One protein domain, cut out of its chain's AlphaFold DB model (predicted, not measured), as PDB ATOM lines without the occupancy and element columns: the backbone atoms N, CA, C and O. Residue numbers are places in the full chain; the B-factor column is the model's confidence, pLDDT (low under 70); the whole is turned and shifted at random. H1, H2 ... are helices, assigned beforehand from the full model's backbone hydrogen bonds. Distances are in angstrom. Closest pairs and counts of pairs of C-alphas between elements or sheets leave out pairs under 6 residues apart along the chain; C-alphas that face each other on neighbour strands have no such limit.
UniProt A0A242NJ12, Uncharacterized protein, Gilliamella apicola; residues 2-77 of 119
ATOM      1  N   HIS A   2      32.139  45.236 112.876       63.81
ATOM      2  CA  HIS A   2      32.928  44.074 113.308       63.81
ATOM      3  C   HIS A   2      34.407  44.485 113.420       63.81
ATOM      4  O   HIS A   2      35.097  44.474 112.406       63.81
ATOM      5  N   PRO A   3      34.887  44.911 114.608       57.28
ATOM      6  CA  PRO A   3      36.217  45.508 114.772       57.28
ATOM      7  C   PRO A   3      37.367  44.488 114.853       57.28
ATOM      8  O   PRO A   3      38.517  44.889 114.965       57.28
ATOM      9  N   TYR A   4      37.076  43.184 114.813       58.38
ATOM     10  CA  TYR A   4      38.057  42.108 115.032       58.38
ATOM     11  C   TYR A   4      38.397  41.324 113.760       58.38
ATOM     12  O   TYR A   4      38.749  40.150 113.820       58.38
ATOM     13  N   THR A   5      38.244  41.948 112.596       64.62
ATOM     14  CA  THR A   5      38.590  41.342 111.308       64.62
ATOM     15  C   THR A   5      39.415  42.327 110.497       64.62
ATOM     16  O   THR A   5      39.014  43.485 110.402       64.62
ATOM     17  N   ASP A   6      40.469  41.857 109.824       70.50
ATOM     18  CA  ASP A   6      41.300  42.658 108.901       70.50
ATOM     19  C   ASP A   6      40.484  43.344 107.784       70.50
ATOM     20  O   ASP A   6      40.955  44.253 107.103       70.50
ATOM     21  N   ASN A   7      39.227  42.928 107.611       72.19
ATOM     22  CA  ASN A   7      38.233  43.554 106.758       72.19
ATOM     23  C   ASN A   7      37.108  44.193 107.592       72.19
ATOM     24  O   ASN A   7      36.096  43.549 107.885       72.19
ATOM     25  N   ASN A   8      37.267  45.468 107.951       74.00
ATOM     26  CA  ASN A   8      36.224  46.239 108.631       74.00
ATOM     27  C   ASN A   8      34.937  46.263 107.794       74.00
ATOM     28  O   ASN A   8      34.876  46.877 106.730       74.00
ATOM     29  N   HIS A   9      33.882  45.625 108.300       77.19
ATOM     30  CA  HIS A   9      32.590  45.564 107.627       77.19
ATOM     31  C   HIS A   9      31.428  45.833 108.590       77.19
ATOM     32  O   HIS A   9      31.524  45.714 109.819       77.19
ATOM     33  N   ILE A  10      30.301  46.238 108.005       77.88
ATOM     34  CA  ILE A  10      29.056  46.525 108.711       77.88
ATOM     35  C   ILE A  10      27.938  45.741 108.032       77.88
ATOM     36  O   ILE A  10      27.753  45.828 106.819       77.88
ATOM     37  N   THR A  11      27.169  45.008 108.829       76.94
ATOM     38  CA  THR A  11      25.921  44.383 108.387       76.94
ATOM     39  C   THR A  11      24.782  45.377 108.569       76.94
ATOM     40  O   THR A  11      24.570  45.885 109.670       76.94
ATOM     41  N   VAL A  12      24.044  45.657 107.494       75.06
ATOM     42  CA  VAL A  12      22.881  46.555 107.509       75.06
ATOM     43  C   VAL A  12      21.642  45.766 107.103       75.06
ATOM     44  O   VAL A  12      21.617  45.139 106.043       75.06
ATOM     45  N   ILE A  13      20.603  45.811 107.935       70.50
ATOM     46  CA  ILE A  13      19.317  45.168 107.648       70.50
ATOM     47  C   ILE A  13      18.459  46.143 106.842       70.50
ATOM     48  O   ILE A  13      18.186  47.262 107.275       70.50
ATOM     49  N   LYS A  14      18.000  45.712 105.665       67.75
ATOM     50  CA  LYS A  14      17.025  46.465 104.870       67.75
ATOM     51  C   LYS A  14      15.635  46.297 105.469       67.75
ATOM     52  O   LYS A  14      15.046  45.227 105.353       67.75
ATOM     53  N   LYS A  15      15.091  47.366 106.048       64.81
ATOM     54  CA  LYS A  15      13.684  47.438 106.452       64.81
ATOM     55  C   LYS A  15      12.934  48.346 105.480       64.81
ATOM     56  O   LYS A  15      13.355  49.470 105.228       64.81
ATOM     57  N   SER A  16      11.853  47.843 104.895       62.56
ATOM     58  CA  SER A  16      10.953  48.655 104.075       62.56
ATOM     59  C   SER A  16      10.116  49.549 104.994       62.56
ATOM     60  O   SER A  16       9.522  49.062 105.954       62.56
ATOM     61  N   LEU A  17      10.099  50.856 104.717       62.88
ATOM     62  CA  LEU A  17       9.362  51.851 105.509       62.88
ATOM     63  C   LEU A  17       7.847  51.807 105.258       62.88
ATOM     64  O   LEU A  17       7.079  52.226 106.115       62.88
ATOM     65  N   PHE A  18       7.418  51.288 104.102       61.69
ATOM     66  CA  PHE A  18       6.032  51.407 103.627       61.69
ATOM     67  C   PHE A  18       5.308  50.068 103.454       61.69
ATOM     68  O   PHE A  18       4.109  50.044 103.208       61.69
ATOM     69  N   ASN A  19       6.016  48.939 103.539       57.53
ATOM     70  CA  ASN A  19       5.415  47.627 103.306       57.53
ATOM     71  C   ASN A  19       6.217  46.528 104.007       57.53
ATOM     72  O   ASN A  19       7.427  46.472 103.837       57.53
ATOM     73  N   VAL A  20       5.554  45.604 104.706       59.00
ATOM     74  CA  VAL A  20       6.184  44.434 105.371       59.00
ATOM     75  C   VAL A  20       6.803  43.447 104.358       59.00
ATOM     76  O   VAL A  20       7.463  42.479 104.722       59.00
ATOM     77  N   LYS A  21       6.622  43.687 103.054       61.59
ATOM     78  CA  LYS A  21       7.183  42.868 101.979       61.59
ATOM     79  C   LYS A  21       8.658  43.196 101.737       61.59
ATOM     80  O   LYS A  21       9.060  44.360 101.713       61.59
ATOM     81  N   ASN A  22       9.446  42.150 101.494       60.59
ATOM     82  CA  ASN A  22      10.846  42.270 101.096       60.59
ATOM     83  C   ASN A  22      10.977  43.149  99.842       60.59
ATOM     84  O   ASN A  22      10.277  42.942  98.850       60.59
ATOM     85  N   LEU A  23      11.896  44.117  99.880       67.94
ATOM     86  CA  LEU A  23      12.266  44.920  98.714       67.94
ATOM     87  C   LEU A  23      12.823  43.990  97.630       67.94
ATOM     88  O   LEU A  23      13.921  43.451  97.778       67.94
ATOM     89  N   ASN A  24      12.080  43.809  96.539       71.12
ATOM     90  CA  ASN A  24      12.577  43.075  95.383       71.12
ATOM     91  C   ASN A  24      13.578  43.958  94.624       71.12
ATOM     92  O   ASN A  24      13.197  44.882  93.904       71.12
ATOM     93  N   ILE A  25      14.870  43.706  94.825       77.62
ATOM     94  CA  ILE A  25      15.941  44.474  94.191       77.62
ATOM     95  C   ILE A  25      16.475  43.668  93.017       77.62
ATOM     96  O   ILE A  25      17.243  42.724  93.189       77.62
ATOM     97  N   ASN A  26      16.099  44.079  91.809       85.81
ATOM     98  CA  ASN A  26      16.681  43.513  90.601       85.81
ATOM     99  C   ASN A  26      18.163  43.919  90.442       85.81
ATOM    100  O   ASN A  26      18.657  44.868  91.059       85.81
ATOM    101  N   LYS A  27      18.888  43.205  89.572       84.88
ATOM    102  CA  LYS A  27      20.331  43.406  89.344       84.88
ATOM    103  C   LYS A  27      20.683  44.838  88.914       84.88
ATOM    104  O   LYS A  27      21.707  45.367  89.338       84.88
ATOM    105  N   SER A  28      19.832  45.469  88.103       83.25
ATOM    106  CA  SER A  28      20.031  46.846  87.628       83.25
ATOM    107  C   SER A  28      19.962  47.850  88.779       83.25
ATOM    108  O   SER A  28      20.883  48.644  88.976       83.25
ATOM    109  N   LEU A  29      18.920  47.756  89.608       84.69
ATOM    110  CA  LEU A  29      18.746  48.597  90.786       84.69
ATOM    111  C   LEU A  29      19.874  48.377  91.800       84.69
ATOM    112  O   LEU A  29      20.402  49.343  92.345       84.69
ATOM    113  N   LEU A  30      20.302  47.128  92.008       87.12
ATOM    114  CA  LEU A  30      21.433  46.820  92.886       87.12
ATOM    115  C   LEU A  30      22.726  47.506  92.422       87.12
ATOM    116  O   LEU A  30      23.449  48.061  93.245       87.12
ATOM    117  N   ASN A  31      23.012  47.489  91.119       87.69
ATOM    118  CA  ASN A  31      24.186  48.163  90.567       87.69
ATOM    119  C   ASN A  31      24.104  49.685  90.734       87.69
ATOM    120  O   ASN A  31      25.101  50.294  91.113       87.69
ATOM    121  N   LYS A  32      22.922  50.288  90.533       86.38
ATOM    122  CA  LYS A  32      22.709  51.726  90.784       86.38
ATOM    123  C   LYS A  32      22.980  52.094  92.242       86.38
ATOM    124  O   LYS A  32      23.687  53.061  92.498       86.38
ATOM    125  N   VAL A  33      22.487  51.293  93.190       88.19
ATOM    126  CA  VAL A  33      22.733  51.510  94.627       88.19
ATOM    127  C   VAL A  33      24.225  51.429  94.954       88.19
ATOM    128  O   VAL A  33      24.736  52.278  95.677       88.19
ATOM    129  N   LYS A  34      24.945  50.443  94.404       89.62
ATOM    130  CA  LYS A  34      26.395  50.299  94.627       89.62
ATOM    131  C   LYS A  34      27.200  51.453  94.026       89.62
ATOM    132  O   LYS A  34      28.142  51.919  94.660       89.62
ATOM    133  N   LEU A  35      26.816  51.924  92.838       89.25
ATOM    134  CA  LEU A  35      27.436  53.087  92.205       89.25
ATOM    135  C   LEU A  35      27.225  54.348  93.046       89.25
ATOM    136  O   LEU A  35      28.193  55.024  93.375       89.25
ATOM    137  N   GLN A  36      25.981  54.622  93.445       91.25
ATOM    138  CA  GLN A  36      25.665  55.792  94.260       91.25
ATOM    139  C   GLN A  36      26.392  55.761  95.606       91.25
ATOM    140  O   GLN A  36      26.881  56.784  96.068       91.25
ATOM    141  N   PHE A  37      26.509  54.582  96.220       91.31
ATOM    142  CA  PHE A  37      27.255  54.422  97.461       91.31
ATOM    143  C   PHE A  37      28.738  54.789  97.298       91.31
ATOM    144  O   PHE A  37      29.276  55.515  98.127       91.31
ATOM    145  N   ALA A  38      29.386  54.354  96.212       90.25
ATOM    146  CA  ALA A  38      30.770  54.736  95.929       90.25
ATOM    147  C   ALA A  38      30.922  56.247  95.678       90.25
ATOM    148  O   ALA A  38      31.870  56.842  96.181       90.25
ATOM    149  N   ILE A  39      29.979  56.874  94.962       88.44
ATOM    150  CA  ILE A  39      29.967  58.331  94.740       88.44
ATOM    151  C   ILE A  39      29.857  59.079  96.072       88.44
ATOM    152  O   ILE A  39      30.627  60.000  96.322       88.44
ATOM    153  N   ASN A  40      28.944  58.662  96.950       92.62
ATOM    154  CA  ASN A  40      28.777  59.299  98.255       92.62
ATOM    155  C   ASN A  40      30.053  59.181  99.106       92.62
ATOM    156  O   ASN A  40      30.438  60.143  99.754       92.62
ATOM    157  N   LEU A  41      30.753  58.042  99.060       90.19
ATOM    158  CA  LEU A  41      32.046  57.892  99.734       90.19
ATOM    159  C   LEU A  41      33.111  58.846  99.174       90.19
ATOM    160  O   LEU A  41      33.856  59.436  99.949       90.19
ATOM    161  N   GLN A  42      33.160  59.041  97.854       90.25
ATOM    162  CA  GLN A  42      34.079  60.002  97.238       90.25
ATOM    163  C   GLN A  42      33.792  61.445  97.670       90.25
ATOM    164  O   GLN A  42      34.734  62.200  97.896       90.25
ATOM    165  N   LEU A  43      32.513  61.821  97.811       90.50
ATOM    166  CA  LEU A  43      32.118  63.138  98.332       90.50
ATOM    167  C   LEU A  43      32.603  63.349  99.774       90.50
ATOM    168  O   LEU A  43      33.035  64.443 100.119       90.50
ATOM    169  N   GLU A  44      32.627  62.283 100.574       93.06
ATOM    170  CA  GLU A  44      33.191  62.259 101.932       93.06
ATOM    171  C   GLU A  44      34.724  62.059 101.944       93.06
ATOM    172  O   GLU A  44      35.307  61.665 102.953       93.06
ATOM    173  N   SER A  45      35.405  62.312 100.819       88.69
ATOM    174  CA  SER A  45      36.865  62.186 100.655       88.69
ATOM    175  C   SER A  45      37.434  60.770 100.847       88.69
ATOM    176  O   SER A  45      38.639  60.597 101.032       88.69
ATOM    177  N   VAL A  46      36.603  59.730 100.749       88.56
ATOM    178  CA  VAL A  46      37.039  58.329 100.763       88.56
ATOM    179  C   VAL A  46      37.293  57.852  99.333       88.56
ATOM    180  O   VAL A  46      36.419  57.914  98.468       88.56
ATOM    181  N   ASN A  47      38.487  57.309  99.073       88.12
ATOM    182  CA  ASN A  47      38.824  56.745  97.764       88.12
ATOM    183  C   ASN A  47      38.068  55.425  97.523       88.12
ATOM    184  O   ASN A  47      38.531  54.344  97.888       88.12
ATOM    185  N   ALA A  48      36.890  55.522  96.911       87.25
ATOM    186  CA  ALA A  48      36.021  54.394  96.605       87.25
ATOM    187  C   ALA A  48      35.673  54.369  95.117       87.25
ATOM    188  O   ALA A  48      35.430  55.403  94.508       87.25
ATOM    189  N   THR A  49      35.597  53.183  94.515       86.31
ATOM    190  CA  THR A  49      35.108  53.011  93.140       86.31
ATOM    191  C   THR A  49      34.227  51.771  93.053       86.31
ATOM    192  O   THR A  49      34.436  50.789  93.765       86.31
ATOM    193  N   PHE A  50      33.222  51.804  92.176       86.94
ATOM    194  CA  PHE A  50      32.395  50.640  91.870       86.94
ATOM    195  C   PHE A  50      32.551  50.259  90.397       86.94
ATOM    196  O   PHE A  50      32.461  51.101  89.509       86.94
ATOM    197  N   SER A  51      32.764  48.973  90.127       80.88
ATOM    198  CA  SER A  51      32.746  48.419  88.771       80.88
ATOM    199  C   SER A  51      31.967  47.115  88.777       80.88
ATOM    200  O   SER A  51      32.304  46.192  89.531       80.88
ATOM    201  N   SER A  52      30.928  47.020  87.948       79.69
ATOM    202  CA  SER A  52      30.182  45.772  87.805       79.69
ATOM    203  C   SER A  52      31.037  44.709  87.102       79.69
ATOM    204  O   SER A  52      32.037  45.018  86.457       79.69
ATOM    205  N   ALA A  53      30.662  43.431  87.216       69.56
ATOM    206  CA  ALA A  53      31.363  42.350  86.515       69.56
ATOM    207  C   ALA A  53      31.398  42.572  84.989       69.56
ATOM    208  O   ALA A  53      32.414  42.313  84.353       69.56
ATOM    209  N   THR A  54      30.322  43.131  84.427       62.47
ATOM    210  CA  THR A  54      30.244  43.507  83.010       62.47
ATOM    211  C   THR A  54      31.199  44.660  82.682       62.47
ATOM    212  O   THR A  54      31.897  44.607  81.672       62.47
ATOM    213  N   ASP A  55      31.315  45.658  83.564       59.75
ATOM    214  CA  ASP A  55      32.253  46.775  83.370       59.75
ATOM    215  C   ASP A  55      33.710  46.301  83.448       59.75
ATOM    216  O   ASP A  55      34.542  46.710  82.637       59.75
ATOM    217  N   LYS A  56      34.011  45.382  84.376       61.56
ATOM    218  CA  LYS A  56      35.331  44.745  84.503       61.56
ATOM    219  C   LYS A  56      35.703  43.977  83.234       61.56
ATOM    220  O   LYS A  56      36.810  44.160  82.735       61.56
ATOM    221  N   GLN A  57      34.770  43.201  82.681       60.78
ATOM    222  CA  GLN A  57      34.967  42.478  81.424       60.78
ATOM    223  C   GLN A  57      35.218  43.441  80.254       60.78
ATOM    224  O   GLN A  57      36.193  43.278  79.522       60.78
ATOM    225  N   SER A  58      34.432  44.519  80.145       61.28
ATOM    226  CA  SER A  58      34.619  45.535  79.099       61.28
ATOM    227  C   SER A  58      35.975  46.249  79.192       61.28
ATOM    228  O   SER A  58      36.586  46.577  78.177       61.28
ATOM    229  N   ASN A  59      36.492  46.467  80.406       60.03
ATOM    230  CA  ASN A  59      37.794  47.096  80.620       60.03
ATOM    231  C   ASN A  59      38.954  46.148  80.290       60.03
ATOM    232  O   ASN A  59      39.958  46.590  79.727       60.03
ATOM    233  N   ILE A  60      38.810  44.852  80.578       63.19
ATOM    234  CA  ILE A  60      39.763  43.817  80.158       63.19
ATOM    235  C   ILE A  60      39.797  43.729  78.628       63.19
ATOM    236  O   ILE A  60      40.874  43.759  78.031       63.19
ATOM    237  N   GLU A  61      38.632  43.717  77.981       60.88
ATOM    238  CA  GLU A  61      38.513  43.692  76.522       60.88
ATOM    239  C   GLU A  61      39.124  44.943  75.880       60.88
ATOM    240  O   GLU A  61      39.953  44.814  74.980       60.88
ATOM    241  N   LYS A  62      38.835  46.145  76.397       60.25
ATOM    242  CA  LYS A  62      39.457  47.401  75.937       60.25
ATOM    243  C   LYS A  62      40.977  47.394  76.102       60.25
ATOM    244  O   LYS A  62      41.689  47.812  75.187       60.25
ATOM    245  N   LYS A  63      41.492  46.893  77.230       60.44
ATOM    246  CA  LYS A  63      42.939  46.765  77.466       60.44
ATOM    247  C   LYS A  63      43.574  45.781  76.479       60.44
ATOM    248  O   LYS A  63      44.611  46.086  75.896       60.44
ATOM    249  N   SER A  64      42.922  44.647  76.223       59.41
ATOM    250  CA  SER A  64      43.379  43.658  75.240       59.41
ATOM    251  C   SER A  64      43.337  44.188  73.798       59.41
ATOM    252  O   SER A  64      44.260  43.947  73.022       59.41
ATOM    253  N   ALA A  65      42.316  44.977  73.444       58.12
ATOM    254  CA  ALA A  65      42.186  45.615  72.138       58.12
ATOM    255  C   ALA A  65      43.252  46.700  71.924       58.12
ATOM    256  O   ALA A  65      43.822  46.791  70.837       58.12
ATOM    257  N   ARG A  66      43.573  47.479  72.967       55.91
ATOM    258  CA  ARG A  66      44.668  48.457  72.939       55.91
ATOM    259  C   ARG A  66      46.019  47.781  72.700       55.91
ATOM    260  O   ARG A  66      46.733  48.199  71.797       55.91
ATOM    261  N   LEU A  67      46.311  46.692  73.415       57.62
ATOM    262  CA  LEU A  67      47.535  45.905  73.215       57.62
ATOM    263  C   LEU A  67      47.618  45.310  71.798       57.62
ATOM    264  O   LEU A  67      48.662  45.378  71.154       57.62
ATOM    265  N   LYS A  68      46.507  44.789  71.258       58.38
ATOM    266  CA  LYS A  68      46.450  44.301  69.866       58.38
ATOM    267  C   LYS A  68      46.683  45.417  68.842       58.38
ATOM    268  O   LYS A  68      47.328  45.175  67.824       58.38
ATOM    269  N   ARG A  69      46.176  46.630  69.089       55.16
ATOM    270  CA  ARG A  69      46.388  47.798  68.216       55.16
ATOM    271  C   ARG A  69      47.834  48.292  68.267       55.16
ATOM    272  O   ARG A  69      48.392  48.593  67.218       55.16
ATOM    273  N   GLU A  70      48.437  48.336  69.451       55.59
ATOM    274  CA  GLU A  70      49.850  48.696  69.628       55.59
ATOM    275  C   GLU A  70      50.781  47.686  68.936       55.59
ATOM    276  O   GLU A  70      51.731  48.100  68.279       55.59
ATOM    277  N   ASN A  71      50.471  46.385  68.975       53.50
ATOM    278  CA  ASN A  71      51.246  45.376  68.243       53.50
ATOM    279  C   ASN A  71      51.099  45.501  66.715       53.50
ATOM    280  O   ASN A  71      52.097  45.458  66.009       53.50
ATOM    281  N   ARG A  72      49.893  45.771  66.193       54.22
ATOM    282  CA  ARG A  72      49.699  46.010  64.746       54.22
ATOM    283  C   ARG A  72      50.461  47.229  64.216       54.22
ATOM    284  O   ARG A  72      50.834  47.236  63.051       54.22
ATOM    285  N   LEU A  73      50.672  48.254  65.042       53.81
ATOM    286  CA  LEU A  73      51.470  49.429  64.667       53.81
ATOM    287  C   LEU A  73      52.975  49.136  64.634       53.81
ATOM    288  O   LEU A  73      53.690  49.807  63.899       53.81
ATOM    289  N   LYS A  74      53.455  48.144  65.394       53.47
ATOM    290  CA  LYS A  74      54.860  47.705  65.346       53.47
ATOM    291  C   LYS A  74      55.177  46.905  64.079       53.47
ATOM    292  O   LYS A  74      56.280  47.033  63.563       53.47
ATOM    293  N   ASP A  75      54.201  46.160  63.559       50.56
ATOM    294  CA  ASP A  75      54.344  45.355  62.334       50.56
ATOM    295  C   ASP A  75      53.986  46.125  61.046       50.56
ATOM    296  O   ASP A  75      54.189  45.635  59.935       50.56
ATOM    297  N   ALA A  76      53.447  47.341  61.159       54.75
ATOM    298  CA  ALA A  76      53.160  48.190  60.010       54.75
ATOM    299  C   ALA A  76      54.455  48.864  59.538       54.75
ATOM    300  O   ALA A  76      54.834  49.876  60.117       54.75
ATOM    301  N   ASN A  77      55.112  48.289  58.517       59.84
ATOM    302  CA  ASN A  77      56.227  48.844  57.722       59.84
ATOM    303  C   ASN A  77      56.684  50.238  58.186       59.84
ATOM    304  O   ASN A  77      56.232  51.263  57.669       59.84
TER     305      ASN A  77
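AT A GLANCE: This is residues 2 to 77 of the 119 residues of an uncharacterized protein of Gilliamella apicola (UniProt A0A242NJ12). An open, loose frame made by the unnamed stretch of residues 2 to 26 and helix H1 has helix H2 sticking out from it as a long free arm, which makes much of the length. The printed part has 76 residues with two named helices, H1 then H2, and no named strand; the class is all helix. It is extended, with a radius of gyration of the C-alphas of 20.1 A and spans of 68 by 32 by 24 A.

IN THESE COORDINATES: Residues 2 to 26 hold no named element and begin with C-alpha 2 at (32.928, 44.074, 113.308). H1, residues 27 to 43, is 24.7 A long and begins with C-alpha 27 at (20.331, 43.406, 89.344). H2, residues 53 to 74, is 32.1 A long and ends with C-alpha 74 at (54.860, 47.705, 65.346).

HOW THE PARTS SIT: H1 and H2 are apart, joined by a short link of 9 residues. In both helices every O i to N i+4 pair is within hydrogen-bond range.

THE WHOLE: The C-alphas farthest apart, of Val 20 and Asn 77, are 69.2 A apart. The printed part has no cut. The pLDDT is under 70 in residues 2 to 5, 14 to 23 and 53 to 77.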